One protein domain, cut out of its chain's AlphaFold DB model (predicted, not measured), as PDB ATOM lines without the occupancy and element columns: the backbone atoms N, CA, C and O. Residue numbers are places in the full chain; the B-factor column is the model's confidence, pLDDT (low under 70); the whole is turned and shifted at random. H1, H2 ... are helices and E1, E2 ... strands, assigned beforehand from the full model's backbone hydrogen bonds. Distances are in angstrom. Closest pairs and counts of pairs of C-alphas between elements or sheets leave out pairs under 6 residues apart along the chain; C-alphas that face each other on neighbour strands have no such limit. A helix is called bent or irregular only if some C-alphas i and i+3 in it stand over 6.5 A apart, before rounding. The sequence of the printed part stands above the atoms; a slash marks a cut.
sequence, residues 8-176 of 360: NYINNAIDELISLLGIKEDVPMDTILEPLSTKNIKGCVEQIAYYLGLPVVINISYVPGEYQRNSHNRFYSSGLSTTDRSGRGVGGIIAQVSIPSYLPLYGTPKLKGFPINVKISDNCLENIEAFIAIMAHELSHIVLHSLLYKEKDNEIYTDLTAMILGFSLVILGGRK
ATOM      1  N   ASN A   8     -85.829 182.062  -4.293       94.81
ATOM      2  CA  ASN A   8     -86.938 181.126  -4.089       94.81
ATOM      3  C   ASN A   8     -86.991 180.074  -5.199       94.81
ATOM      4  O   ASN A   8     -87.214 178.897  -4.918       94.81
ATOM      5  N   TYR A   9     -86.751 180.472  -6.448       95.69
ATOM      6  CA  TYR A   9     -86.639 179.538  -7.561       95.69
ATOM      7  C   TYR A   9     -85.507 178.533  -7.329       95.69
ATOM      8  O   TYR A   9     -85.731 177.329  -7.445       95.69
ATOM      9  N   ILE A  10     -84.323 179.009  -6.920       96.69
ATOM     10  CA  ILE A  10     -83.175 178.146  -6.588       96.69
ATOM     11  C   ILE A  10     -83.515 177.212  -5.424       96.69
ATOM     12  O   ILE A  10     -83.251 176.013  -5.486       96.69
ATOM     13  N   ASN A  11     -84.157 177.740  -4.381       96.94
ATOM     14  CA  ASN A  11     -84.602 176.964  -3.232       96.94
ATOM     15  C   ASN A  11     -85.517 175.804  -3.656       96.94
ATOM     16  O   ASN A  11     -85.259 174.662  -3.274       96.94
ATOM     17  N   ASN A  12     -86.537 176.092  -4.464       97.25
ATOM     18  CA  ASN A  12     -87.511 175.104  -4.925       97.25
ATOM     19  C   ASN A  12     -86.884 174.076  -5.873       97.25
ATOM     20  O   ASN A  12     -87.176 172.889  -5.755       97.25
ATOM     21  N   ALA A  13     -85.993 174.511  -6.767       97.50
ATOM     22  CA  ALA A  13     -85.262 173.621  -7.665       97.50
ATOM     23  C   ALA A  13     -84.397 172.618  -6.885       97.50
ATOM     24  O   ALA A  13     -84.388 171.431  -7.210       97.50
ATOM     25  N   ILE A  14     -83.728 173.070  -5.817       97.88
ATOM     26  CA  ILE A  14     -82.958 172.192  -4.925       97.88
ATOM     27  C   ILE A  14     -83.873 171.167  -4.248       97.88
ATOM     28  O   ILE A  14     -83.551 169.982  -4.246       97.88
ATOM     29  N   ASP A  15     -85.016 171.591  -3.702       97.12
ATOM     30  CA  ASP A  15     -85.939 170.670  -3.022       97.12
ATOM     31  C   ASP A  15     -86.520 169.625  -3.988       97.12
ATOM     32  O   ASP A  15     -86.612 168.443  -3.646       97.12
ATOM     33  N   GLU A  16     -86.863 170.041  -5.211       97.06
ATOM     34  CA  GLU A  16     -87.343 169.142  -6.262       97.06
ATOM     35  C   GLU A  16     -86.270 168.114  -6.651       97.06
ATOM     36  O   GLU A  16     -86.534 166.906  -6.644       97.06
ATOM     37  N   LEU A  17     -85.044 168.572  -6.924       97.56
ATOM     38  CA  LEU A  17     -83.924 167.703  -7.285       97.56
ATOM     39  C   LEU A  17     -83.555 166.740  -6.153       97.56
ATOM     40  O   LEU A  17     -83.360 165.559  -6.420       97.56
ATOM     41  N   ILE A  18     -83.525 167.184  -4.894       96.25
ATOM     42  CA  ILE A  18     -83.256 166.300  -3.746       96.25
ATOM     43  C   ILE A  18     -84.365 165.257  -3.596       96.25
ATOM     44  O   ILE A  18     -84.082 164.093  -3.311       96.25
ATOM     45  N   SER A  19     -85.629 165.633  -3.809       94.88
ATOM     46  CA  SER A  19     -86.734 164.673  -3.767       94.88
ATOM     47  C   SER A  19     -86.624 163.610  -4.864       94.88
ATOM     48  O   SER A  19     -87.062 162.479  -4.647       94.88
ATOM     49  N   LEU A  20     -86.073 163.960  -6.028       95.06
ATOM     50  CA  LEU A  20     -85.925 163.058  -7.169       95.06
ATOM     51  C   LEU A  20     -84.668 162.185  -7.073       95.06
ATOM     52  O   LEU A  20     -84.728 160.972  -7.263       95.06
ATOM     53  N   LEU A  21     -83.527 162.815  -6.806       95.69
ATOM     54  CA  LEU A  21     -82.201 162.216  -6.890       95.69
ATOM     55  C   LEU A  21     -81.659 161.789  -5.533       95.69
ATOM     56  O   LEU A  21     -80.810 160.907  -5.495       95.69
ATOM     57  N   GLY A  22     -82.113 162.383  -4.431       95.88
ATOM     58  CA  GLY A  22     -81.376 162.394  -3.167       95.88
ATOM     59  C   GLY A  22     -80.188 163.358  -3.207       95.88
ATOM     60  O   GLY A  22     -79.971 164.045  -4.199       95.88
ATOM     61  N   ILE A  23     -79.408 163.390  -2.129       95.75
ATOM     62  CA  ILE A  23     -78.235 164.264  -1.971       95.75
ATOM     63  C   ILE A  23     -76.991 163.436  -1.641       95.75
ATOM     64  O   ILE A  23     -77.082 162.487  -0.863       95.75
ATOM     65  N   LYS A  24     -75.845 163.731  -2.253       95.62
ATOM     66  CA  LYS A  24     -74.584 163.007  -2.026       95.62
ATOM     67  C   LYS A  24     -73.612 163.836  -1.200       95.62
ATOM     68  O   LYS A  24     -73.597 165.055  -1.321       95.62
ATOM     69  N   GLU A  25     -72.809 163.161  -0.380       94.31
ATOM     70  CA  GLU A  25     -71.638 163.773   0.255       94.31
ATOM     71  C   GLU A  25     -70.676 164.303  -0.816       94.31
ATOM     72  O   GLU A  25     -70.638 163.788  -1.940       94.31
ATOM     73  N   ASP A  26     -69.903 165.332  -0.467       93.62
ATOM     74  CA  ASP A  26     -68.943 165.921  -1.393       93.62
ATOM     75  C   ASP A  26     -67.877 164.908  -1.819       93.62
ATOM     76  O   ASP A  26     -67.337 164.137  -1.020       93.62
ATOM     77  N   VAL A  27     -67.556 164.930  -3.109       91.88
ATOM     78  CA  VAL A  27     -66.532 164.071  -3.689       91.88
ATOM     79  C   VAL A  27     -65.149 164.578  -3.265       91.88
ATOM     80  O   VAL A  27     -64.847 165.759  -3.465       91.88
ATOM     81  N   PRO A  28     -64.262 163.711  -2.740       88.12
ATOM     82  CA  PRO A  28     -62.894 164.103  -2.429       88.12
ATOM     83  C   PRO A  28     -62.142 164.515  -3.700       88.12
ATOM     84  O   PRO A  28     -61.957 163.709  -4.615       88.12
ATOM     85  N   MET A  29     -61.678 165.768  -3.742       85.25
ATOM     86  CA  MET A  29     -61.018 166.340  -4.921       85.25
ATOM     87  C   MET A  29     -59.795 165.522  -5.358       85.25
ATOM     88  O   MET A  29     -59.613 165.273  -6.549       85.25
ATOM     89  N   ASP A  30     -59.018 165.007  -4.402       86.50
ATOM     90  CA  ASP A  30     -57.844 164.168  -4.670       86.50
ATOM     91  C   ASP A  30     -58.188 162.922  -5.499       86.50
ATOM     92  O   ASP A  30     -57.418 162.530  -6.372       86.50
ATOM     93  N   THR A  31     -59.373 162.333  -5.293       87.31
ATOM     94  CA  THR A  31     -59.806 161.147  -6.054       87.31
ATOM     95  C   THR A  31     -60.158 161.493  -7.501       87.31
ATOM     96  O   THR A  31     -59.968 160.680  -8.403       87.31
ATOM     97  N   ILE A  32     -60.649 162.710  -7.753       87.19
ATOM     98  CA  ILE A  32     -60.917 163.190  -9.116       87.19
ATOM     99  C   ILE A  32     -59.609 163.577  -9.823       87.19
ATOM    100  O   ILE A  32     -59.480 163.391 -11.036       87.19
ATOM    101  N   LEU A  33     -58.640 164.111  -9.075       87.62
ATOM    102  CA  LEU A  33     -57.352 164.578  -9.591       87.62
ATOM    103  C   LEU A  33     -56.348 163.446  -9.842       87.62
ATOM    104  O   LEU A  33     -55.477 163.598 -10.702       87.62
ATOM    105  N   GLU A  34     -56.464 162.314  -9.147       89.69
ATOM    106  CA  GLU A  34     -55.536 161.183  -9.263       89.69
ATOM    107  C   GLU A  34     -55.277 160.756 -10.726       89.69
ATOM    108  O   GLU A  34     -54.106 160.701 -11.118       89.69
ATOM    109  N   PRO A  35     -56.288 160.552 -11.602       89.88
ATOM    110  CA  PRO A  35     -56.038 160.194 -13.001       89.88
ATOM    111  C   PRO A  35     -55.268 161.269 -13.782       89.88
ATOM    112  O   PRO A  35     -54.505 160.953 -14.698       89.88
ATOM    113  N   LEU A  36     -55.417 162.547 -13.423       87.69
ATOM    114  CA  LEU A  36     -54.733 163.645 -14.110       87.69
ATOM    115  C   LEU A  36     -53.232 163.679 -13.811       87.69
ATOM    116  O   LEU A  36     -52.467 164.117 -14.671       87.69
ATOM    117  N   SER A  37     -52.789 163.127 -12.676       85.00
ATOM    118  CA  SER A  37     -51.357 162.971 -12.367       85.00
ATOM    119  C   SER A  37     -50.605 162.144 -13.423       85.00
ATOM    120  O   SER A  37     -49.428 162.382 -13.692       85.00
ATOM    121  N   THR A  38     -51.309 161.227 -14.095       87.44
ATOM    122  CA  THR A  38     -50.784 160.380 -15.179       87.44
ATOM    123  C   THR A  38     -51.243 160.836 -16.569       87.44
ATOM    124  O   THR A  38     -51.099 160.104 -17.546       87.44
ATOM    125  N   LYS A  39     -51.785 162.060 -16.681       86.44
ATOM    126  CA  LYS A  39     -52.392 162.624 -17.902       86.44
ATOM    127  C   LYS A  39     -53.554 161.787 -18.463       86.44
ATOM    128  O   LYS A  39     -53.887 161.897 -19.645       86.44
ATOM    129  N   ASN A  40     -54.208 160.976 -17.631       92.56
ATOM    130  CA  ASN A  40     -55.362 160.178 -18.025       92.56
ATOM    131  C   ASN A  40     -56.659 161.006 -17.953       92.56
ATOM    132  O   ASN A  40     -57.476 160.846 -17.045       92.56
ATOM    133  N   ILE A  41     -56.857 161.895 -18.934       92.94
ATOM    134  CA  ILE A  41     -58.055 162.753 -19.031       92.94
ATOM    135  C   ILE A  41     -59.325 161.900 -19.115       92.94
ATOM    136  O   ILE A  41     -60.304 162.187 -18.433       92.94
ATOM    137  N   LYS A  42     -59.304 160.815 -19.901       94.94
ATOM    138  CA  LYS A  42     -60.446 159.900 -20.028       94.94
ATOM    139  C   LYS A  42     -60.849 159.303 -18.683       94.94
ATOM    140  O   LYS A  42     -62.021 159.379 -18.330       94.94
ATOM    141  N   GLY A  43     -59.883 158.776 -17.933       94.81
ATOM    142  CA  GLY A  43     -60.125 158.230 -16.601       94.81
ATOM    143  C   GLY A  43     -60.680 159.277 -15.638       94.81
ATOM    144  O   GLY A  43     -61.592 158.969 -14.883       94.81
ATOM    145  N   CYS A  44     -60.206 160.526 -15.710       95.06
ATOM    146  CA  CYS A  44     -60.770 161.621 -14.917       95.06
ATOM    147  C   CYS A  44     -62.251 161.870 -15.253       95.06
ATOM    148  O   CYS A  44     -63.087 161.909 -14.354       95.06
ATOM    149  N   VAL A  45     -62.606 161.967 -16.541       95.94
ATOM    150  CA  VAL A  45     -64.005 162.176 -16.962       95.94
ATOM    151  C   VAL A  45     -64.897 160.989 -16.577       95.94
ATOM    152  O   VAL A  45     -66.013 161.190 -16.103       95.94
ATOM    153  N   GLU A  46     -64.409 159.756 -16.729       96.06
ATOM    154  CA  GLU A  46     -65.123 158.546 -16.294       96.06
ATOM    155  C   GLU A  46     -65.317 158.515 -14.771       96.06
ATOM    156  O   GLU A  46     -66.387 158.127 -14.303       96.06
ATOM    157  N   GLN A  47     -64.341 158.997 -13.997       95.69
ATOM    158  CA  GLN A  47     -64.454 159.120 -12.544       95.69
ATOM    159  C   GLN A  47     -65.514 160.157 -12.142       95.69
ATOM    160  O   GLN A  47     -66.333 159.888 -11.264       95.69
ATOM    161  N   ILE A  48     -65.547 161.318 -12.808       96.56
ATOM    162  CA  ILE A  48     -66.585 162.340 -12.589       96.56
ATOM    163  C   ILE A  48     -67.969 161.748 -12.889       96.56
ATOM    164  O   ILE A  48     -68.878 161.841 -12.061       96.56
ATOM    165  N   ALA A  49     -68.117 161.074 -14.035       97.00
ATOM    166  CA  ALA A  49     -69.361 160.413 -14.418       97.00
ATOM    167  C   ALA A  49     -69.793 159.367 -13.379       97.00
ATOM    168  O   ALA A  49     -70.952 159.347 -12.958       97.00
ATOM    169  N   TYR A  50     -68.857 158.546 -12.898       95.69
ATOM    170  CA  TYR A  50     -69.120 157.548 -11.867       95.69
ATOM    171  C   TYR A  50     -69.686 158.173 -10.585       95.69
ATOM    172  O   TYR A  50     -70.715 157.713 -10.084       95.69
ATOM    173  N   TYR A  51     -69.087 159.261 -10.090       95.50
ATOM    174  CA  TYR A  51     -69.585 159.959  -8.900       95.50
ATOM    175  C   TYR A  51     -70.955 160.604  -9.109       95.50
ATOM    176  O   TYR A  51     -71.796 160.551  -8.207       95.50
ATOM    177  N   LEU A  52     -71.251 161.089 -10.317       96.56
ATOM    178  CA  LEU A  52     -72.596 161.532 -10.698       96.56
ATOM    179  C   LEU A  52     -73.609 160.376 -10.800       96.56
ATOM    180  O   LEU A  52     -74.800 160.627 -10.925       96.56
ATOM    181  N   GLY A  53     -73.185 159.114 -10.674       95.12
ATOM    182  CA  GLY A  53     -74.051 157.937 -10.813       95.12
ATOM    183  C   GLY A  53     -74.273 157.509 -12.264       95.12
ATOM    184  O   GLY A  53     -75.243 156.812 -12.566       95.12
ATOM    185  N   LEU A  54     -73.369 157.903 -13.162       96.31
ATOM    186  CA  LEU A  54     -73.328 157.515 -14.566       96.31
ATOM    187  C   LEU A  54     -72.173 156.523 -14.790       96.31
ATOM    188  O   LEU A  54     -71.065 156.939 -15.122       96.31
ATOM    189  N   PRO A  55     -72.385 155.201 -14.645       95.81
ATOM    190  CA  PRO A  55     -71.358 154.194 -14.919       95.81
ATOM    191  C   PRO A  55     -71.171 153.974 -16.435       95.81
ATOM    192  O   PRO A  55     -71.301 152.856 -16.933       95.81
ATOM    193  N   VAL A  56     -70.928 155.050 -17.178       96.19
ATOM    194  CA  VAL A  56     -70.834 155.107 -18.643       96.19
ATOM    195  C   VAL A  56     -69.393 154.928 -19.126       96.19
ATOM    196  O   VAL A  56     -68.453 155.013 -18.341       96.19
ATOM    197  N   VAL A  57     -69.215 154.692 -20.427       96.81
ATOM    198  CA  VAL A  57     -67.896 154.738 -21.085       96.81
ATOM    199  C   VAL A  57     -67.768 156.053 -21.832       96.81
ATOM    200  O   VAL A  57     -68.671 156.431 -22.580       96.81
ATOM    201  N   ILE A  58     -66.634 156.729 -21.671       97.00
ATOM    202  CA  ILE A  58     -66.422 158.046 -22.271       97.00
ATOM    203  C   ILE A  58     -65.582 157.926 -23.546       97.00
ATOM    204  O   ILE A  58     -64.483 157.360 -23.559       97.00
ATOM    205  N   ASN A  59     -66.090 158.509 -24.629       96.00
ATOM    206  CA  ASN A  59     -65.378 158.679 -25.891       96.00
ATOM    207  C   ASN A  59     -64.990 160.149 -26.043       96.00
ATOM    208  O   ASN A  59     -65.854 161.001 -26.249       96.00
ATOM    209  N   ILE A  60     -63.696 160.446 -25.941       93.56
ATOM    210  CA  ILE A  60     -63.187 161.817 -26.035       93.56
ATOM    211  C   ILE A  60     -62.800 162.138 -27.474       93.56
ATOM    212  O   ILE A  60     -62.118 161.357 -28.138       93.56
ATOM    213  N   SER A  61     -63.181 163.328 -27.922       91.88
ATOM    214  CA  SER A  61     -62.625 163.974 -29.110       91.88
ATOM    215  C   SER A  61     -62.091 165.355 -28.740       91.88
ATOM    216  O   SER A  61     -62.695 166.061 -27.934       91.88
ATOM    217  N   TYR A  62     -60.948 165.730 -29.313       87.19
ATOM    218  CA  TYR A  62     -60.299 167.005 -29.019       87.19
ATOM    219  C   TYR A  62     -60.664 168.065 -30.054       87.19
ATOM    220  O   TYR A  62     -60.735 167.785 -31.255       87.19
ATOM    221  N   VAL A  63     -60.887 169.285 -29.575       81.81
ATOM    222  CA  VAL A  63     -61.142 170.479 -30.383       81.81
ATOM    223  C   VAL A  63     -60.042 171.500 -30.075       81.81
ATOM    224  O   VAL A  63     -59.704 171.655 -28.903       81.81
ATOM    225  N   PRO A  64     -59.472 172.195 -31.076       75.12
ATOM    226  CA  PRO A  64     -58.503 173.255 -30.815       75.12
ATOM    227  C   PRO A  64     -59.100 174.354 -29.926       75.12
ATOM    228  O   PRO A  64     -60.212 174.815 -30.196       75.12
ATOM    229  N   GLY A  65     -58.369 174.793 -28.899       61.62
ATOM    230  CA  GLY A  65     -58.838 175.800 -27.941       61.62
ATOM    231  C   GLY A  65     -58.991 177.208 -28.518       61.62
ATOM    232  O   GLY A  65     -59.709 178.041 -27.961       61.62
ATOM    233  N   GLU A  66     -58.377 177.481 -29.671       60.72
ATOM    234  CA  GLU A  66     -58.572 178.724 -30.412       60.72
ATOM    235  C   GLU A  66     -59.841 178.655 -31.275       60.72
ATOM    236  O   GLU A  66     -59.980 177.816 -32.168       60.72
ATOM    237  N   TYR A  67     -60.781 179.575 -31.036       51.56
ATOM    238  CA  TYR A  67     -62.015 179.682 -31.814       51.56
ATOM    239  C   TYR A  67     -61.714 179.966 -33.296       51.56
ATOM    240  O   TYR A  67     -61.433 181.100 -33.686       51.56
ATOM    241  N   GLN A  68     -61.825 178.949 -34.155       51.91
ATOM    242  CA  GLN A  68     -61.710 179.107 -35.606       51.91
ATOM    243  C   GLN A  68     -63.092 179.083 -36.266       51.91
ATOM    244  O   GLN A  68     -63.741 178.044 -36.387       51.91
ATOM    245  N   ARG A  69     -63.527 180.246 -36.768       43.97
ATOM    246  CA  ARG A  69     -64.853 180.489 -37.373       43.97
ATOM    247  C   ARG A  69     -65.157 179.660 -38.640       43.97
ATOM    248  O   ARG A  69     -66.279 179.761 -39.131       43.97
ATOM    249  N   ASN A  70     -64.230 178.814 -39.120       49.19
ATOM    250  CA  ASN A  70     -64.354 177.989 -40.340       49.19
ATOM    251  C   ASN A  70     -64.041 176.472 -40.192       49.19
ATOM    252  O   ASN A  70     -64.075 175.759 -41.191       49.19
ATOM    253  N   SER A  71     -63.818 175.917 -38.990       52.31
ATOM    254  CA  SER A  71     -63.577 174.461 -38.837       52.31
ATOM    255  C   SER A  71     -64.877 173.626 -38.834       52.31
ATOM    256  O   SER A  71     -65.925 174.121 -38.417       52.31
ATOM    257  N   HIS A  72     -64.833 172.370 -39.304       51.50
ATOM    258  CA  HIS A  72     -65.962 171.413 -39.243       51.50
ATOM    259  C   HIS A  72     -66.094 170.732 -37.863       51.50
ATOM    260  O   HIS A  72     -67.122 170.133 -37.558       51.50
ATOM    261  N   ASN A  73     -65.069 170.860 -37.012       51.81
ATOM    262  CA  ASN A  73     -65.013 170.328 -35.651       51.81
ATOM    263  C   ASN A  73     -65.145 171.487 -34.656       51.81
ATOM    264  O   ASN A  73     -64.147 172.034 -34.195       51.81
ATOM    265  N   ARG A  74     -66.382 171.901 -34.367       58.53
ATOM    266  CA  ARG A  74     -66.679 172.936 -33.363       58.53
ATOM    267  C   ARG A  74     -67.608 172.420 -32.281       58.53
ATOM    268  O   ARG A  74     -68.279 171.397 -32.454       58.53
ATOM    269  N   PHE A  75     -67.624 173.160 -31.182       58.38
ATOM    270  CA  PHE A  75     -68.702 173.126 -30.208       58.38
ATOM    271  C   PHE A  75     -69.976 173.706 -30.837       58.38
ATOM    272  O   PHE A  75     -69.909 174.676 -31.595       58.38
ATOM    273  N   TYR A  76     -71.118 173.072 -30.576       50.59
ATOM    274  CA  TYR A  76     -72.397 173.416 -31.217       50.59
ATOM    275  C   TYR A  76     -73.284 174.342 -30.374       50.59
ATOM    276  O   TYR A  76     -74.305 174.810 -30.872       50.59
ATOM    277  N   SER A  77     -72.917 174.604 -29.117       52.16
ATOM    278  CA  SER A  77     -73.668 175.474 -28.206       52.16
ATOM    279  C   SER A  77     -72.908 176.773 -27.917       52.16
ATOM    280  O   SER A  77     -71.764 176.950 -28.331       52.16
ATOM    281  N   SER A  78     -73.565 177.690 -27.207       45.41
ATOM    282  CA  SER A  78     -72.944 178.801 -26.472       45.41
ATOM    283  C   SER A  78     -72.722 178.454 -24.989       45.41
ATOM    284  O   SER A  78     -72.560 179.356 -24.170       45.41
ATOM    285  N   GLY A  79     -72.795 177.164 -24.635       44.78
ATOM    286  CA  GLY A  79     -72.701 176.677 -23.260       44.78
ATOM    287  C   GLY A  79     -71.326 176.948 -22.669       44.78
ATOM    288  O   GLY A  79     -70.325 176.655 -23.318       44.78
ATOM    289  N   LEU A  80     -71.283 177.560 -21.480       53.03
ATOM    290  CA  LEU A  80     -70.047 177.887 -20.754       53.03
ATOM    291  C   LEU A  80     -69.005 178.671 -21.583       53.03
ATOM    292  O   LEU A  80     -67.798 178.470 -21.446       53.03
ATOM    293  N   SER A  81     -69.451 179.600 -22.441       51.56
ATOM    294  CA  SER A  81     -68.541 180.586 -23.038       51.56
ATOM    295  C   SER A  81     -67.963 181.475 -21.939       51.56
ATOM    296  O   SER A  81     -68.728 182.008 -21.134       51.56
ATOM    297  N   THR A  82     -66.644 181.669 -21.911       54.59
ATOM    298  CA  THR A  82     -66.020 182.523 -20.891       54.59
ATOM    299  C   THR A  82     -66.615 183.926 -20.966       54.59
ATOM    300  O   THR A  82     -66.677 184.497 -22.052       54.59
ATOM    301  N   THR A  83     -67.069 184.503 -19.854       52.09
ATOM    302  CA  THR A  83     -67.523 185.903 -19.825       52.09
ATOM    303  C   THR A  83     -66.517 186.784 -19.097       52.09
ATOM    304  O   THR A  83     -65.951 186.358 -18.092       52.09
ATOM    305  N   ASP A  84     -66.281 188.004 -19.579       54.19
ATOM    306  CA  ASP A  84     -65.540 189.011 -18.816       54.19
ATOM    307  C   ASP A  84     -66.389 189.582 -17.670       54.19
ATOM    308  O   ASP A  84     -67.574 189.281 -17.508       54.19
ATOM    309  N   ARG A  85     -65.780 190.479 -16.890       51.62
ATOM    310  CA  ARG A  85     -66.433 191.227 -15.804       51.62
ATOM    311  C   ARG A  85     -67.621 192.086 -16.259       51.62
ATOM    312  O   ARG A  85     -68.395 192.528 -15.420       51.62
ATOM    313  N   SER A  86     -67.762 192.353 -17.558       49.47
ATOM    314  CA  SER A  86     -68.897 193.071 -18.151       49.47
ATOM    315  C   SER A  86     -69.983 192.125 -18.687       49.47
ATOM    316  O   SER A  86     -70.929 192.597 -19.315       49.47
ATOM    317  N   GLY A  87     -69.853 190.807 -18.489       50.19
ATOM    318  CA  GLY A  87     -70.775 189.802 -19.022       50.19
ATOM    319  C   GLY A  87     -70.656 189.580 -20.534       50.19
ATOM    320  O   GLY A  87     -71.533 188.954 -21.130       50.19
ATOM    321  N   ARG A  88     -69.602 190.090 -21.186       47.69
ATOM    322  CA  ARG A  88     -69.343 189.840 -22.613       47.69
ATOM    323  C   ARG A  88     -68.665 188.484 -22.763       47.69
ATOM    324  O   ARG A  88     -67.747 188.199 -22.010       47.69
ATOM    325  N   GLY A  89     -69.069 187.667 -23.735       50.50
ATOM    326  CA  GLY A  89     -68.381 186.407 -24.048       50.50
ATOM    327  C   GLY A  89     -66.992 186.666 -24.653       50.50
ATOM    328  O   GLY A  89     -66.906 187.295 -25.706       50.50
ATOM    329  N   VAL A  90     -65.912 186.220 -24.004       46.50
ATOM    330  CA  VAL A  90     -64.506 186.523 -24.354       46.50
ATOM    331  C   VAL A  90     -63.685 185.266 -24.704       46.50
ATOM    332  O   VAL A  90     -62.486 185.368 -24.954       46.50
ATOM    333  N   GLY A  91     -64.277 184.070 -24.796       50.41
ATOM    334  CA  GLY A  91     -63.492 182.851 -25.050       50.41
ATOM    335  C   GLY A  91     -64.278 181.557 -25.260       50.41
ATOM    336  O   GLY A  91     -65.504 181.518 -25.157       50.41
ATOM    337  N   GLY A  92     -63.524 180.523 -25.653       56.53
ATOM    338  CA  GLY A  92     -64.012 179.240 -26.159       56.53
ATOM    339  C   GLY A  92     -64.562 178.292 -25.091       56.53
ATOM    340  O   GLY A  92     -64.291 178.435 -23.903       56.53
ATOM    341  N   ILE A  93     -65.345 177.321 -25.555       65.06
ATOM    342  CA  ILE A  93     -65.964 176.260 -24.754       65.06
ATOM    343  C   ILE A  93     -64.887 175.234 -24.383       65.06
ATOM    344  O   ILE A  93     -64.128 174.802 -25.248       65.06
ATOM    345  N   ILE A  94     -64.798 174.858 -23.105       74.38
ATOM    346  CA  ILE A  94     -63.761 173.931 -22.618       74.38
ATOM    347  C   ILE A  94     -64.179 172.471 -22.813       74.38
ATOM    348  O   ILE A  94     -63.336 171.632 -23.137       74.38
ATOM    349  N   ALA A  95     -65.462 172.156 -22.652       83.12
ATOM    350  CA  ALA A  95     -65.994 170.828 -22.921       83.12
ATOM    351  C   ALA A  95     -67.467 170.886 -23.335       83.12
ATOM    352  O   ALA A  95     -68.145 171.872 -23.076       83.12
ATOM    353  N   GLN A  96     -67.939 169.829 -23.995       86.25
ATOM    354  CA  GLN A  96     -69.341 169.646 -24.361       86.25
ATOM    355  C   GLN A  96     -69.676 168.154 -24.428       86.25
ATOM    356  O   GLN A  96     -68.965 167.398 -25.105       86.25
ATOM    357  N   VAL A  97     -70.781 167.725 -23.813       89.62
ATOM    358  CA  VAL A  97     -71.321 166.374 -24.060       89.62
ATOM    359  C   VAL A  97     -72.222 166.335 -25.291       89.62
ATOM    360  O   VAL A  97     -72.936 167.282 -25.612       89.62
ATOM    361  N   SER A  98     -72.229 165.200 -25.987       90.50
ATOM    362  CA  SER A  98     -73.256 164.900 -26.986       90.50
ATOM    363  C   SER A  98     -74.358 164.066 -26.346       90.50
ATOM    364  O   SER A  98     -74.115 162.926 -25.949       90.50
ATOM    365  N   ILE A  99     -75.572 164.610 -26.288       90.19
ATOM    366  CA  ILE A  99     -76.744 163.873 -25.811       90.19
ATOM    367  C   ILE A  99     -77.193 162.907 -26.922       90.19
ATOM    368  O   ILE A  99     -77.542 163.353 -28.018       90.19
ATOM    369  N   PRO A 100     -77.170 161.585 -26.688       89.00
ATOM    370  CA  PRO A 100     -77.586 160.609 -27.685       89.00
ATOM    371  C   PRO A 100     -79.106 160.652 -27.891       89.00
ATOM    372  O   PRO A 100     -79.866 160.952 -26.973       89.00
ATOM    373  N   SER A 101     -79.571 160.273 -29.086       88.56
ATOM    374  CA  SER A 101     -81.009 160.188 -29.397       88.56
ATOM    375  C   SER A 101     -81.756 159.164 -28.536       88.56
ATOM    376  O   SER A 101     -82.972 159.236 -28.386       88.56
ATOM    377  N   TYR A 102     -81.022 158.196 -27.987       92.62
ATOM    378  CA  TYR A 102     -81.500 157.235 -27.010       92.62
ATOM    379  C   TYR A 102     -80.537 157.208 -25.829       92.62
ATOM    380  O   TYR A 102     -79.339 156.999 -26.016       92.62
ATOM    381  N   LEU A 103     -81.074 157.362 -24.621       94.69
ATOM    382  CA  LEU A 103     -80.327 157.269 -23.376       94.69
ATOM    383  C   LEU A 103     -81.073 156.317 -22.430       94.69
ATOM    384  O   LEU A 103     -82.268 156.519 -22.192       94.69
ATOM    385  N   PRO A 104     -80.429 155.254 -21.915       96.75
ATOM    386  CA  PRO A 104     -81.033 154.405 -20.896       96.75
ATOM    387  C   PRO A 104     -81.434 155.214 -19.663       96.75
ATOM    388  O   PRO A 104     -80.803 156.224 -19.356       96.75
ATOM    389  N   LEU A 105     -82.455 154.748 -18.940       96.94
ATOM    390  CA  LEU A 105     -82.926 155.427 -17.736       96.94
ATOM    391  C   LEU A 105     -81.871 155.402 -16.623       96.94
ATOM    392  O   LEU A 105     -81.193 154.385 -16.417       96.94
ATOM    393  N   TYR A 106     -81.776 156.509 -15.891       96.19
ATOM    394  CA  TYR A 106     -80.797 156.695 -14.825       96.19
ATOM    395  C   TYR A 106     -80.981 155.643 -13.726       96.19
ATOM    396  O   TYR A 106     -82.101 155.261 -13.387       96.19
ATOM    397  N   GLY A 107     -79.869 155.121 -13.200       92.56
ATOM    398  CA  GLY A 107     -79.873 154.055 -12.193       92.56
ATOM    399  C   GLY A 107     -80.217 152.654 -12.719       92.56
ATOM    400  O   GLY A 107     -80.181 151.694 -11.951       92.56
ATOM    401  N   THR A 108     -80.517 152.485 -14.014       95.75
ATOM    402  CA  THR A 108     -80.779 151.151 -14.577       95.75
ATOM    403  C   THR A 108     -79.491 150.437 -15.004       95.75
ATOM    404  O   THR A 108     -78.548 151.082 -15.470       95.75
ATOM    405  N   PRO A 109     -79.448 149.087 -14.967       96.25
ATOM    406  CA  PRO A 109     -78.286 148.326 -15.434       96.25
ATOM    407  C   PRO A 109     -77.902 148.595 -16.894       96.25
ATOM    408  O   PRO A 109     -76.747 148.417 -17.262       96.25
ATOM    409  N   LYS A 110     -78.854 149.043 -17.726       96.25
ATOM    410  CA  LYS A 110     -78.631 149.360 -19.145       96.25
ATOM    411  C   LYS A 110     -77.731 150.578 -19.361       96.25
ATOM    412  O   LYS A 110     -77.164 150.709 -20.439       96.25
ATOM    413  N   LEU A 111     -77.618 151.462 -18.371       95.56
ATOM    414  CA  LEU A 111     -76.732 152.622 -18.443       95.56
ATOM    415  C   LEU A 111     -75.261 152.230 -18.230       95.56
ATOM    416  O   LEU A 111     -74.359 152.947 -18.659       95.56
ATOM    417  N   LYS A 112     -75.008 151.073 -17.600       96.88
ATOM    418  CA  LYS A 112     -73.657 150.582 -17.343       96.88
ATOM    419  C   LYS A 112     -72.944 150.260 -18.653       96.88
ATOM    420  O   LYS A 112     -73.387 149.411 -19.418       96.88
ATOM    421  N   GLY A 113     -71.812 150.913 -18.877       96.31
ATOM    422  CA  GLY A 113     -71.019 150.757 -20.088       96.31
ATOM    423  C   GLY A 113     -71.579 151.498 -21.306       96.31
ATOM    424  O   GLY A 113     -71.036 151.351 -22.398       96.31
ATOM    425  N   PHE A 114     -72.663 152.268 -21.149       97.12
ATOM    426  CA  PHE A 114     -73.268 152.991 -22.262       97.12
ATOM    427  C   PHE A 114     -72.305 154.082 -22.771       97.12
ATOM    428  O   PHE A 114     -71.732 154.798 -21.948       97.12
ATOM    429  N   PRO A 115     -72.088 154.224 -24.090       97.12
ATOM    430  CA  PRO A 115     -71.115 155.171 -24.621       97.12
ATOM    431  C   PRO A 115     -71.648 156.610 -24.612       97.12
ATOM    432  O   PRO A 115     -72.713 156.885 -25.161       97.12
ATOM    433  N   ILE A 116     -70.868 157.542 -24.062       96.75
ATOM    434  CA  ILE A 116     -71.129 158.986 -24.112       96.75
ATOM    435  C   ILE A 116     -69.962 159.678 -24.813       96.75
ATOM    436  O   ILE A 116     -68.796 159.483 -24.463       96.75
ATOM    437  N   ASN A 117     -70.278 160.492 -25.821       95.94
ATOM    438  CA  ASN A 117     -69.274 161.243 -26.567       95.94
ATOM    439  C   ASN A 117     -69.079 162.619 -25.931       95.94
ATOM    440  O   ASN A 117     -70.043 163.360 -25.733       95.94
ATOM    441  N   VAL A 118     -67.825 162.963 -25.662       93.69
ATOM    442  CA  VAL A 118     -67.424 164.224 -25.042       93.69
ATOM    443  C   VAL A 118     -66.412 164.912 -25.951       93.69
ATOM    444  O   VAL A 118     -65.435 164.309 -26.403       93.69
ATOM    445  N   LYS A 119     -66.656 166.185 -26.247       90.56
ATOM    446  CA  LYS A 119     -65.691 167.070 -26.900       90.56
ATOM    447  C   LYS A 119     -64.968 167.864 -25.828       90.56
ATOM    448  O   LYS A 119     -65.625 168.402 -24.945       90.56
ATOM    449  N   ILE A 120     -63.645 167.942 -25.903       89.50
ATOM    450  CA  ILE A 120     -62.819 168.671 -24.934       89.50
ATOM    451  C   ILE A 120     -61.831 169.557 -25.688       89.50
ATOM    452  O   ILE A 120     -61.294 169.156 -26.721       89.50
ATOM    453  N   SER A 121     -61.600 170.760 -25.179       84.50
ATOM    454  CA  SER A 121     -60.563 171.653 -25.681       84.50
ATOM    455  C   SER A 121     -59.170 171.070 -25.426       84.50
ATOM    456  O   SER A 121     -58.910 170.524 -24.354       84.50
ATOM    457  N   ASP A 122     -58.250 171.195 -26.377       82.38
ATOM    458  CA  ASP A 122     -56.861 170.731 -26.224       82.38
ATOM    459  C   ASP A 122     -56.097 171.423 -25.078       82.38
ATOM    460  O   ASP A 122     -55.162 170.847 -24.521       82.38
ATOM    461  N   ASN A 123     -56.542 172.608 -24.660       81.25
ATOM    462  CA  ASN A 123     -55.998 173.354 -23.529       81.25
ATOM    463  C   ASN A 123     -56.784 173.186 -22.212       81.25
ATOM    464  O   ASN A 123     -56.618 173.984 -21.287       81.25
ATOM    465  N   CYS A 124     -57.625 172.153 -22.086       81.00
ATOM    466  CA  CYS A 124     -58.485 171.950 -20.911       81.00
ATOM    467  C   CYS A 124     -57.732 171.855 -19.573       81.00
ATOM    468  O   CYS A 124     -58.297 172.163 -18.529       81.00
ATOM    469  N   LEU A 125     -56.453 171.472 -19.589       84.06
ATOM    470  CA  LEU A 125     -55.637 171.339 -18.381       84.06
ATOM    471  C   LEU A 125     -54.988 172.654 -17.914       84.06
ATOM    472  O   LEU A 125     -54.333 172.653 -16.877       84.06
ATOM    473  N   GLU A 126     -55.169 173.776 -18.627       82.81
ATOM    474  CA  GLU A 126     -54.689 175.091 -18.163       82.81
ATOM    475  C   GLU A 126     -55.306 175.503 -16.821       82.81
ATOM    476  O   GLU A 126     -54.678 176.213 -16.036       82.81
ATOM    477  N   ASN A 127     -56.545 175.083 -16.568       82.75
ATOM    478  CA  ASN A 127     -57.195 175.242 -15.280       82.75
ATOM    479  C   ASN A 127     -58.006 173.984 -14.964       82.75
ATOM    480  O   ASN A 127     -59.117 173.792 -15.461       82.75
ATOM    481  N   ILE A 128     -57.409 173.128 -14.141       87.12
ATOM    482  CA  ILE A 128     -57.952 171.812 -13.813       87.12
ATOM    483  C   ILE A 128     -59.256 171.928 -13.015       87.12
ATOM    484  O   ILE A 128     -60.196 171.187 -13.286       87.12
ATOM    485  N   GLU A 129     -59.352 172.867 -12.073       86.50
ATOM    486  CA  GLU A 129     -60.558 173.053 -11.254       86.50
ATOM    487  C   GLU A 129     -61.764 173.446 -12.115       86.50
ATOM    488  O   GLU A 129     -62.829 172.838 -12.011       86.50
ATOM    489  N   ALA A 130     -61.575 174.398 -13.034       85.00
ATOM    490  CA  ALA A 130     -62.598 174.787 -13.995       85.00
ATOM    491  C   ALA A 130     -62.956 173.643 -14.944       85.00
ATOM    492  O   ALA A 130     -64.132 173.434 -15.222       85.00
ATOM    493  N   PHE A 131     -61.975 172.865 -15.413       88.81
ATOM    494  CA  PHE A 131     -62.251 171.694 -16.243       88.81
ATOM    495  C   PHE A 131     -63.149 170.679 -15.531       88.81
ATOM    496  O   PHE A 131     -64.126 170.222 -16.121       88.81
ATOM    497  N   ILE A 132     -62.860 170.355 -14.267       92.00
ATOM    498  CA  ILE A 132     -63.670 169.407 -13.495       92.00
ATOM    499  C   ILE A 132     -65.074 169.975 -13.258       92.00
ATOM    500  O   ILE A 132     -66.050 169.258 -13.468       92.00
ATOM    501  N   ALA A 133     -65.193 171.250 -12.873       90.88
ATOM    502  CA  ALA A 133     -66.484 171.906 -12.665       90.88
ATOM    503  C   ALA A 133     -67.349 171.892 -13.936       90.88
ATOM    504  O   ALA A 133     -68.508 171.482 -13.900       90.88
ATOM    505  N   ILE A 134     -66.759 172.261 -15.075       89.81
ATOM    506  CA  ILE A 134     -67.415 172.226 -16.386       89.81
ATOM    507  C   ILE A 134     -67.807 170.799 -16.745       89.81
ATOM    508  O   ILE A 134     -68.925 170.568 -17.180       89.81
ATOM    509  N   MET A 135     -66.931 169.818 -16.538       93.62
ATOM    510  CA  MET A 135     -67.252 168.431 -16.856       93.62
ATOM    511  C   MET A 135     -68.382 167.876 -15.978       93.62
ATOM    512  O   MET A 135     -69.238 167.148 -16.475       93.62
ATOM    513  N   ALA A 136     -68.416 168.230 -14.692       95.12
ATOM    514  CA  ALA A 136     -69.495 167.847 -13.787       95.12
ATOM    515  C   ALA A 136     -70.840 168.466 -14.209       95.12
ATOM    516  O   ALA A 136     -71.862 167.776 -14.201       95.12
ATOM    517  N   HIS A 137     -70.831 169.730 -14.640       94.19
ATOM    518  CA  HIS A 137     -71.980 170.384 -15.266       94.19
ATOM    519  C   HIS A 137     -72.405 169.642 -16.545       94.19
ATOM    520  O   HIS A 137     -73.521 169.143 -16.649       94.19
ATOM    521  N   GLU A 138     -71.491 169.472 -17.494       93.44
ATOM    522  CA  GLU A 138     -71.750 168.866 -18.800       93.44
ATOM    523  C   GLU A 138     -72.307 167.433 -18.675       93.44
ATOM    524  O   GLU A 138     -73.277 167.062 -19.335       93.44
ATOM    525  N   LEU A 139     -71.774 166.620 -17.762       96.75
ATOM    526  CA  LEU A 139     -72.302 165.280 -17.488       96.75
ATOM    527  C   LEU A 139     -73.637 165.294 -16.729       96.75
ATOM    528  O   LEU A 139     -74.405 164.337 -16.837       96.75
ATOM    529  N   SER A 140     -73.969 166.367 -16.010       97.06
ATOM    530  CA  SER A 140     -75.279 166.509 -15.361       97.06
ATOM    531  C   SER A 140     -76.414 166.685 -16.376       97.06
ATOM    532  O   SER A 140     -77.524 166.217 -16.116       97.06
ATOM    533  N   HIS A 141     -76.137 167.204 -17.581       95.81
ATOM    534  CA  HIS A 141     -77.090 167.136 -18.699       95.81
ATOM    535  C   HIS A 141     -77.448 165.680 -19.025       95.81
ATOM    536  O   HIS A 141     -78.621 165.336 -19.155       95.81
ATOM    537  N   ILE A 142     -76.461 164.775 -19.066       97.56
ATOM    538  CA  ILE A 142     -76.717 163.342 -19.284       97.56
ATOM    539  C   ILE A 142     -77.591 162.766 -18.162       97.56
ATOM    540  O   ILE A 142     -78.522 162.016 -18.458       97.56
ATOM    541  N   VAL A 143     -77.356 163.137 -16.897       97.81
ATOM    542  CA  VAL A 143     -78.210 162.715 -15.768       97.81
ATOM    543  C   VAL A 143     -79.664 163.143 -15.993       97.81
ATOM    544  O   VAL A 143     -80.565 162.302 -15.975       97.81
ATOM    545  N   LEU A 144     -79.908 164.430 -16.250       97.50
ATOM    546  CA  LEU A 144     -81.264 164.965 -16.386       97.50
ATOM    547  C   LEU A 144     -81.994 164.427 -17.623       97.50
ATOM    548  O   LEU A 144     -83.181 164.086 -17.548       97.50
ATOM    549  N   HIS A 145     -81.292 164.273 -18.749       97.31
ATOM    550  CA  HIS A 145     -81.845 163.638 -19.945       97.31
ATOM    551  C   HIS A 145     -82.160 162.157 -19.711       97.31
ATOM    552  O   HIS A 145     -83.201 161.676 -20.158       97.31
ATOM    553  N   SER A 146     -81.310 161.440 -18.972       97.12
ATOM    554  CA  SER A 146     -81.506 160.026 -18.622       97.12
ATOM    555  C   SER A 146     -82.705 159.823 -17.689       97.12
ATOM    556  O   SER A 146     -83.336 158.768 -17.702       97.12
ATOM    557  N   LEU A 147     -83.075 160.845 -16.916       96.44
ATOM    558  CA  LEU A 147     -84.287 160.864 -16.093       96.44
ATOM    559  C   LEU A 147     -85.548 161.271 -16.865       96.44
ATOM    560  O   LEU A 147     -86.640 161.195 -16.307       96.44
ATOM    561  N   LEU A 148     -85.414 161.721 -18.119       95.50
ATOM    562  CA  LEU A 148     -86.486 162.381 -18.875       95.50
ATOM    563  C   LEU A 148     -87.088 163.570 -18.111       95.50
ATOM    564  O   LEU A 148     -88.283 163.854 -18.218       95.50
ATOM    565  N   TYR A 149     -86.260 164.261 -17.326       96.50
ATOM    566  CA  TYR A 149     -86.720 165.322 -16.445       96.50
ATOM    567  C   TYR A 149     -87.250 166.527 -17.240       96.50
ATOM    568  O   TYR A 149     -86.808 166.806 -18.359       96.50
ATOM    569  N   LYS A 150     -88.232 167.238 -16.674       96.31
ATOM    570  CA  LYS A 150     -88.927 168.335 -17.370       96.31
ATOM    571  C   LYS A 150     -87.996 169.526 -17.654       96.31
ATOM    572  O   LYS A 150     -88.094 170.121 -18.716       96.31
ATOM    573  N   GLU A 151     -87.047 169.791 -16.754       95.94
ATOM    574  CA  GLU A 151     -86.053 170.872 -16.857       95.94
ATOM    575  C   GLU A 151     -84.692 170.357 -17.362       95.94
ATOM    576  O   GLU A 151     -83.652 170.906 -17.019       95.94
ATOM    577  N   LYS A 152     -84.662 169.262 -18.130       93.38
ATOM    578  CA  LYS A 152     -83.401 168.655 -18.595       93.38
ATOM    579  C   LYS A 152     -82.536 169.561 -19.476       93.38
ATOM    580  O   LYS A 152     -81.331 169.371 -19.501       93.38
ATOM    581  N   ASP A 153     -83.149 170.541 -20.136       90.06
ATOM    582  CA  ASP A 153     -82.474 171.543 -20.968       90.06
ATOM    583  C   ASP A 153     -82.210 172.861 -20.193       90.06
ATOM    584  O   ASP A 153     -81.844 173.878 -20.782       90.06
ATOM    585  N   ASN A 154     -82.456 172.884 -18.875       91.06
ATOM    586  CA  ASN A 154     -82.302 174.066 -18.030       91.06
ATOM    587  C   ASN A 154     -80.950 174.049 -17.310       91.06
ATOM    588  O   ASN A 154     -80.735 173.305 -16.355       91.06
ATOM    589  N   GLU A 155     -80.069 174.952 -17.720       89.50
ATOM    590  CA  GLU A 155     -78.692 175.037 -17.232       89.50
ATOM    591  C   GLU A 155     -78.558 175.265 -15.718       89.50
ATOM    592  O   GLU A 155     -77.592 174.823 -15.098       89.50
ATOM    593  N   ILE A 156     -79.546 175.912 -15.086       92.19
ATOM    594  CA  ILE A 156     -79.565 176.072 -13.626       92.19
ATOM    595  C   ILE A 156     -79.791 174.727 -12.950       92.19
ATOM    596  O   ILE A 156     -79.125 174.414 -11.965       92.19
ATOM    597  N   TYR A 157     -80.704 173.910 -13.477       95.81
ATOM    598  CA  TYR A 157     -80.901 172.560 -12.962       95.81
ATOM    599  C   TYR A 157     -79.668 171.697 -13.194       95.81
ATOM    600  O   TYR A 157     -79.362 170.868 -12.343       95.81
ATOM    601  N   THR A 158     -78.938 171.909 -14.285       94.81
ATOM    602  CA  THR A 158     -77.676 171.219 -14.553       94.81
ATOM    603  C   THR A 158     -76.608 171.559 -13.507       94.81
ATOM    604  O   THR A 158     -76.052 170.639 -12.903       94.81
ATOM    605  N   ASP A 159     -76.388 172.846 -13.207       94.25
ATOM    606  CA  ASP A 159     -75.480 173.283 -12.132       94.25
ATOM    607  C   ASP A 159     -75.894 172.689 -10.775       94.25
ATOM    608  O   ASP A 159     -75.089 172.071 -10.076       94.25
ATOM    609  N   LEU A 160     -77.173 172.828 -10.409       97.44
ATOM    610  CA  LEU A 160     -77.695 172.332  -9.134       97.44
ATOM    611  C   LEU A 160     -77.620 170.803  -9.029       97.44
ATOM    612  O   LEU A 160     -77.353 170.281  -7.948       97.44
ATOM    613  N   THR A 161     -77.809 170.083 -10.134       97.94
ATOM    614  CA  THR A 161     -77.675 168.620 -10.184       97.94
ATOM    615  C   THR A 161     -76.248 168.198  -9.866       97.94
ATOM    616  O   THR A 161     -76.058 167.323  -9.022       97.94
ATOM    617  N   ALA A 162     -75.245 168.853 -10.461       96.69
ATOM    618  CA  ALA A 162     -73.847 168.593 -10.129       96.69
ATOM    619  C   ALA A 162     -73.581 168.842  -8.634       96.69
ATOM    620  O   ALA A 162     -73.017 167.984  -7.951       96.69
ATOM    621  N   MET A 163     -74.046 169.980  -8.104       97.50
ATOM    622  CA  MET A 163     -73.852 170.336  -6.694       97.50
ATOM    623  C   MET A 163     -74.488 169.312  -5.739       97.50
ATOM    624  O   MET A 163     -73.828 168.860  -4.808       97.50
ATOM    625  N   ILE A 164     -75.740 168.905  -5.981       97.75
ATOM    626  CA  ILE A 164     -76.474 167.933  -5.146       97.75
ATOM    627  C   ILE A 164     -75.850 166.534  -5.216       97.75
ATOM    628  O   ILE A 164     -75.925 165.767  -4.255       97.75
ATOM    629  N   LEU A 165     -75.218 166.191  -6.340       97.25
ATOM    630  CA  LEU A 165     -74.548 164.908  -6.547       97.25
ATOM    631  C   LEU A 165     -73.071 164.909  -6.114       97.25
ATOM    632  O   LEU A 165     -72.315 164.036  -6.542       97.25
ATOM    633  N   GLY A 166     -72.685 165.826  -5.221       96.19
ATOM    634  CA  GLY A 166     -71.399 165.809  -4.518       96.19
ATOM    635  C   GLY A 166     -70.312 166.685  -5.143       96.19
ATOM    636  O   GLY A 166     -69.164 166.636  -4.711       96.19
ATOM    637  N   PHE A 167     -70.634 167.501  -6.150       95.81
ATOM    638  CA  PHE A 167     -69.678 168.437  -6.760       95.81
ATOM    639  C   PHE A 167     -69.869 169.875  -6.266       95.81
ATOM    640  O   PHE A 167     -69.462 170.815  -6.942       95.81
ATOM    641  N   SER A 168     -70.479 170.084  -5.095       94.06
ATOM    642  CA  SER A 168     -70.823 171.425  -4.606       94.06
ATOM    643  C   SER A 168     -69.584 172.323  -4.435       94.06
ATOM    644  O   SER A 168     -69.534 173.426  -4.986       94.06
ATOM    645  N   LEU A 169     -68.544 171.803  -3.777       92.19
ATOM    646  CA  LEU A 169     -67.251 172.470  -3.599       92.19
ATOM    647  C   LEU A 169     -66.509 172.664  -4.924       92.19
ATOM    648  O   LEU A 169     -65.919 173.717  -5.156       92.19
ATOM    649  N   VAL A 170     -66.567 171.666  -5.807       90.56
ATOM    650  CA  VAL A 170     -65.910 171.706  -7.120       90.56
ATOM    651  C   VAL A 170     -66.513 172.800  -7.994       90.56
ATOM    652  O   VAL A 170     -65.778 173.589  -8.579       90.56
ATOM    653  N   ILE A 171     -67.842 172.883  -8.054       89.31
ATOM    654  CA  ILE A 171     -68.550 173.930  -8.791       89.31
ATOM    655  C   ILE A 171     -68.242 175.303  -8.185       89.31
ATOM    656  O   ILE A 171     -67.994 176.251  -8.925       89.31
ATOM    657  N   LEU A 172     -68.202 175.429  -6.854       89.00
ATOM    658  CA  LEU A 172     -67.914 176.702  -6.190       89.00
ATOM    659  C   LEU A 172     -66.464 177.181  -6.394       89.00
ATOM    660  O   LEU A 172     -66.245 178.382  -6.543       89.00
ATOM    661  N   GLY A 173     -65.490 176.267  -6.416       85.00
ATOM    662  CA  GLY A 173     -64.079 176.582  -6.659       85.00
ATOM    663  C   GLY A 173     -63.770 176.808  -8.142       85.00
ATOM    664  O   GLY A 173     -63.239 177.848  -8.522       85.00
ATOM    665  N   GLY A 174     -64.191 175.877  -9.001       82.31
ATOM    666  CA  GLY A 174     -63.892 175.888 -10.435       82.31
ATOM    667  C   GLY A 174     -64.696 176.897 -11.257       82.31
ATOM    668  O   GLY A 174     -64.368 177.146 -12.416       82.31
ATOM    669  N   ARG A 175     -65.734 177.525 -10.683       78.06
ATOM    670  CA  ARG A 175     -66.524 178.545 -11.391       78.06
ATOM    671  C   ARG A 175     -65.772 179.836 -11.672       78.06
ATOM    672  O   ARG A 175     -66.268 180.604 -12.481       78.06
ATOM    673  N   LYS A 176     -64.641 180.144 -11.028       77.25
ATOM    674  CA  LYS A 176     -63.938 181.423 -11.240       77.25
ATOM    675  C   LYS A 176     -62.470 181.228 -11.573       77.25
ATOM    676  O   LYS A 176     -61.688 180.803 -10.736       77.25
TER     677      LYS A 176
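AT A GLANCE: This is residues 8 to 176 of the 360 residues of an uncharacterized protein of Chloroflexi bacterium RBG_13_51_52 (UniProt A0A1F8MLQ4). A small sheet of three strands, E1, E4 and E3, has two helices, H3 and H4, over one face, and H5 packs on H4 beyond it. H2 packs beside H3, H1 crosses H5, and residues 82 to 91, with the short strand E2, form a loop far from the core. The printed part has 169 residues, with five named helices and four named strands in the order H1 H2 H3 E1 E2 E3 E4 H4 H5. The sheet, order E1 E4 E3, is mixed, and the class is mixed, helices and strands. The whole is compact, with a radius of gyration of the C-alphas of 15.5 A and spans of 43 by 38 by 34 A.

IN THESE COORDINATES: In the sheet, E1 is residues 57 to 63, 19.5 A long, E4 residues 115 to 121, 19.6 A, and E3 residues 95 to 98. H3 is residues 41 to 51, 15.6 A, and H4 residues 128 to 146, 26.8 A. H5 is residues 155 to 174, 16.3 A, and ends with C-alpha 174 at (-63.892, 175.888, -10.435). H2 is residues 29 to 37, and E2 residues 89 to 91. H1, residues 8 to 21, 19.7 A, begins with C-alpha 8 at (-86.938, 181.126, -4.089). H5 is irregular, with C-alphas 166 and 169 7.9 A apart and a kink of 126 degrees near residue 167; H2 is only just irregular, with C-alphas 32 and 35 6.9 A apart.

HOW THE PARTS SIT: E1 and E4 are parallel at 27 degrees, with N 59 and O 116 2.9 A apart, within hydrogen-bond range. E4 and E3, a hairpin, are antiparallel at 153 degrees, with N 119 and O 96 2.8 A apart, also within range. H3 and H4 are on the same face of the sheet, forming two layers, helices on one face of a sheet. H4, at a height over the sheet of 8.7 A, lies over E4 and E3, along the strands at 15 degrees to E3 on the local plane. H3, at a height of 9.1 A, lies over E1, slantwise to the strands. H4 and H5, a helical hairpin, touch at a shallow tilt of 26 degrees, opposite ways, the closest C-alphas being those of Ala 130 and Gly 174, 3.9 A apart. H4, with residues 132 to 139 alone, touches H3 at a steep tilt of 52 degrees, the same way; the closest C-alphas, those of Ile 48 and Ala 136, are 6.3 A apart. H2 and H3, a helical hairpin, touch, with the C-alphas of Pro 35 and Cys 44 closest at 5.3 A. H1, with residues 13 to 18 alone, touches residues 157 to 164 of H5, about perpendicular at 90 degrees; the closest C-alphas are those of Ile 14 and Leu 160, 6.7 A apart. E2 pairs with no named strand, and residues 82 to 83 pair antiparallel with it. Every O i to N i+4 pair is within hydrogen-bond range in H1 and H3, against 3 of 5 in H2, 14 of 15 in H4 and 12 of 16 in H5.

THE WHOLE: The two C-alphas farthest apart, of Ser 86 and Pro 109, are 45.8 A apart. The printed part has no cut. The links E1 to E2, 25 residues, and E3 to E4, 16 residues, are long. The mean pLDDT of the printed part is 85.5, and residues 65 to 93 are under 70.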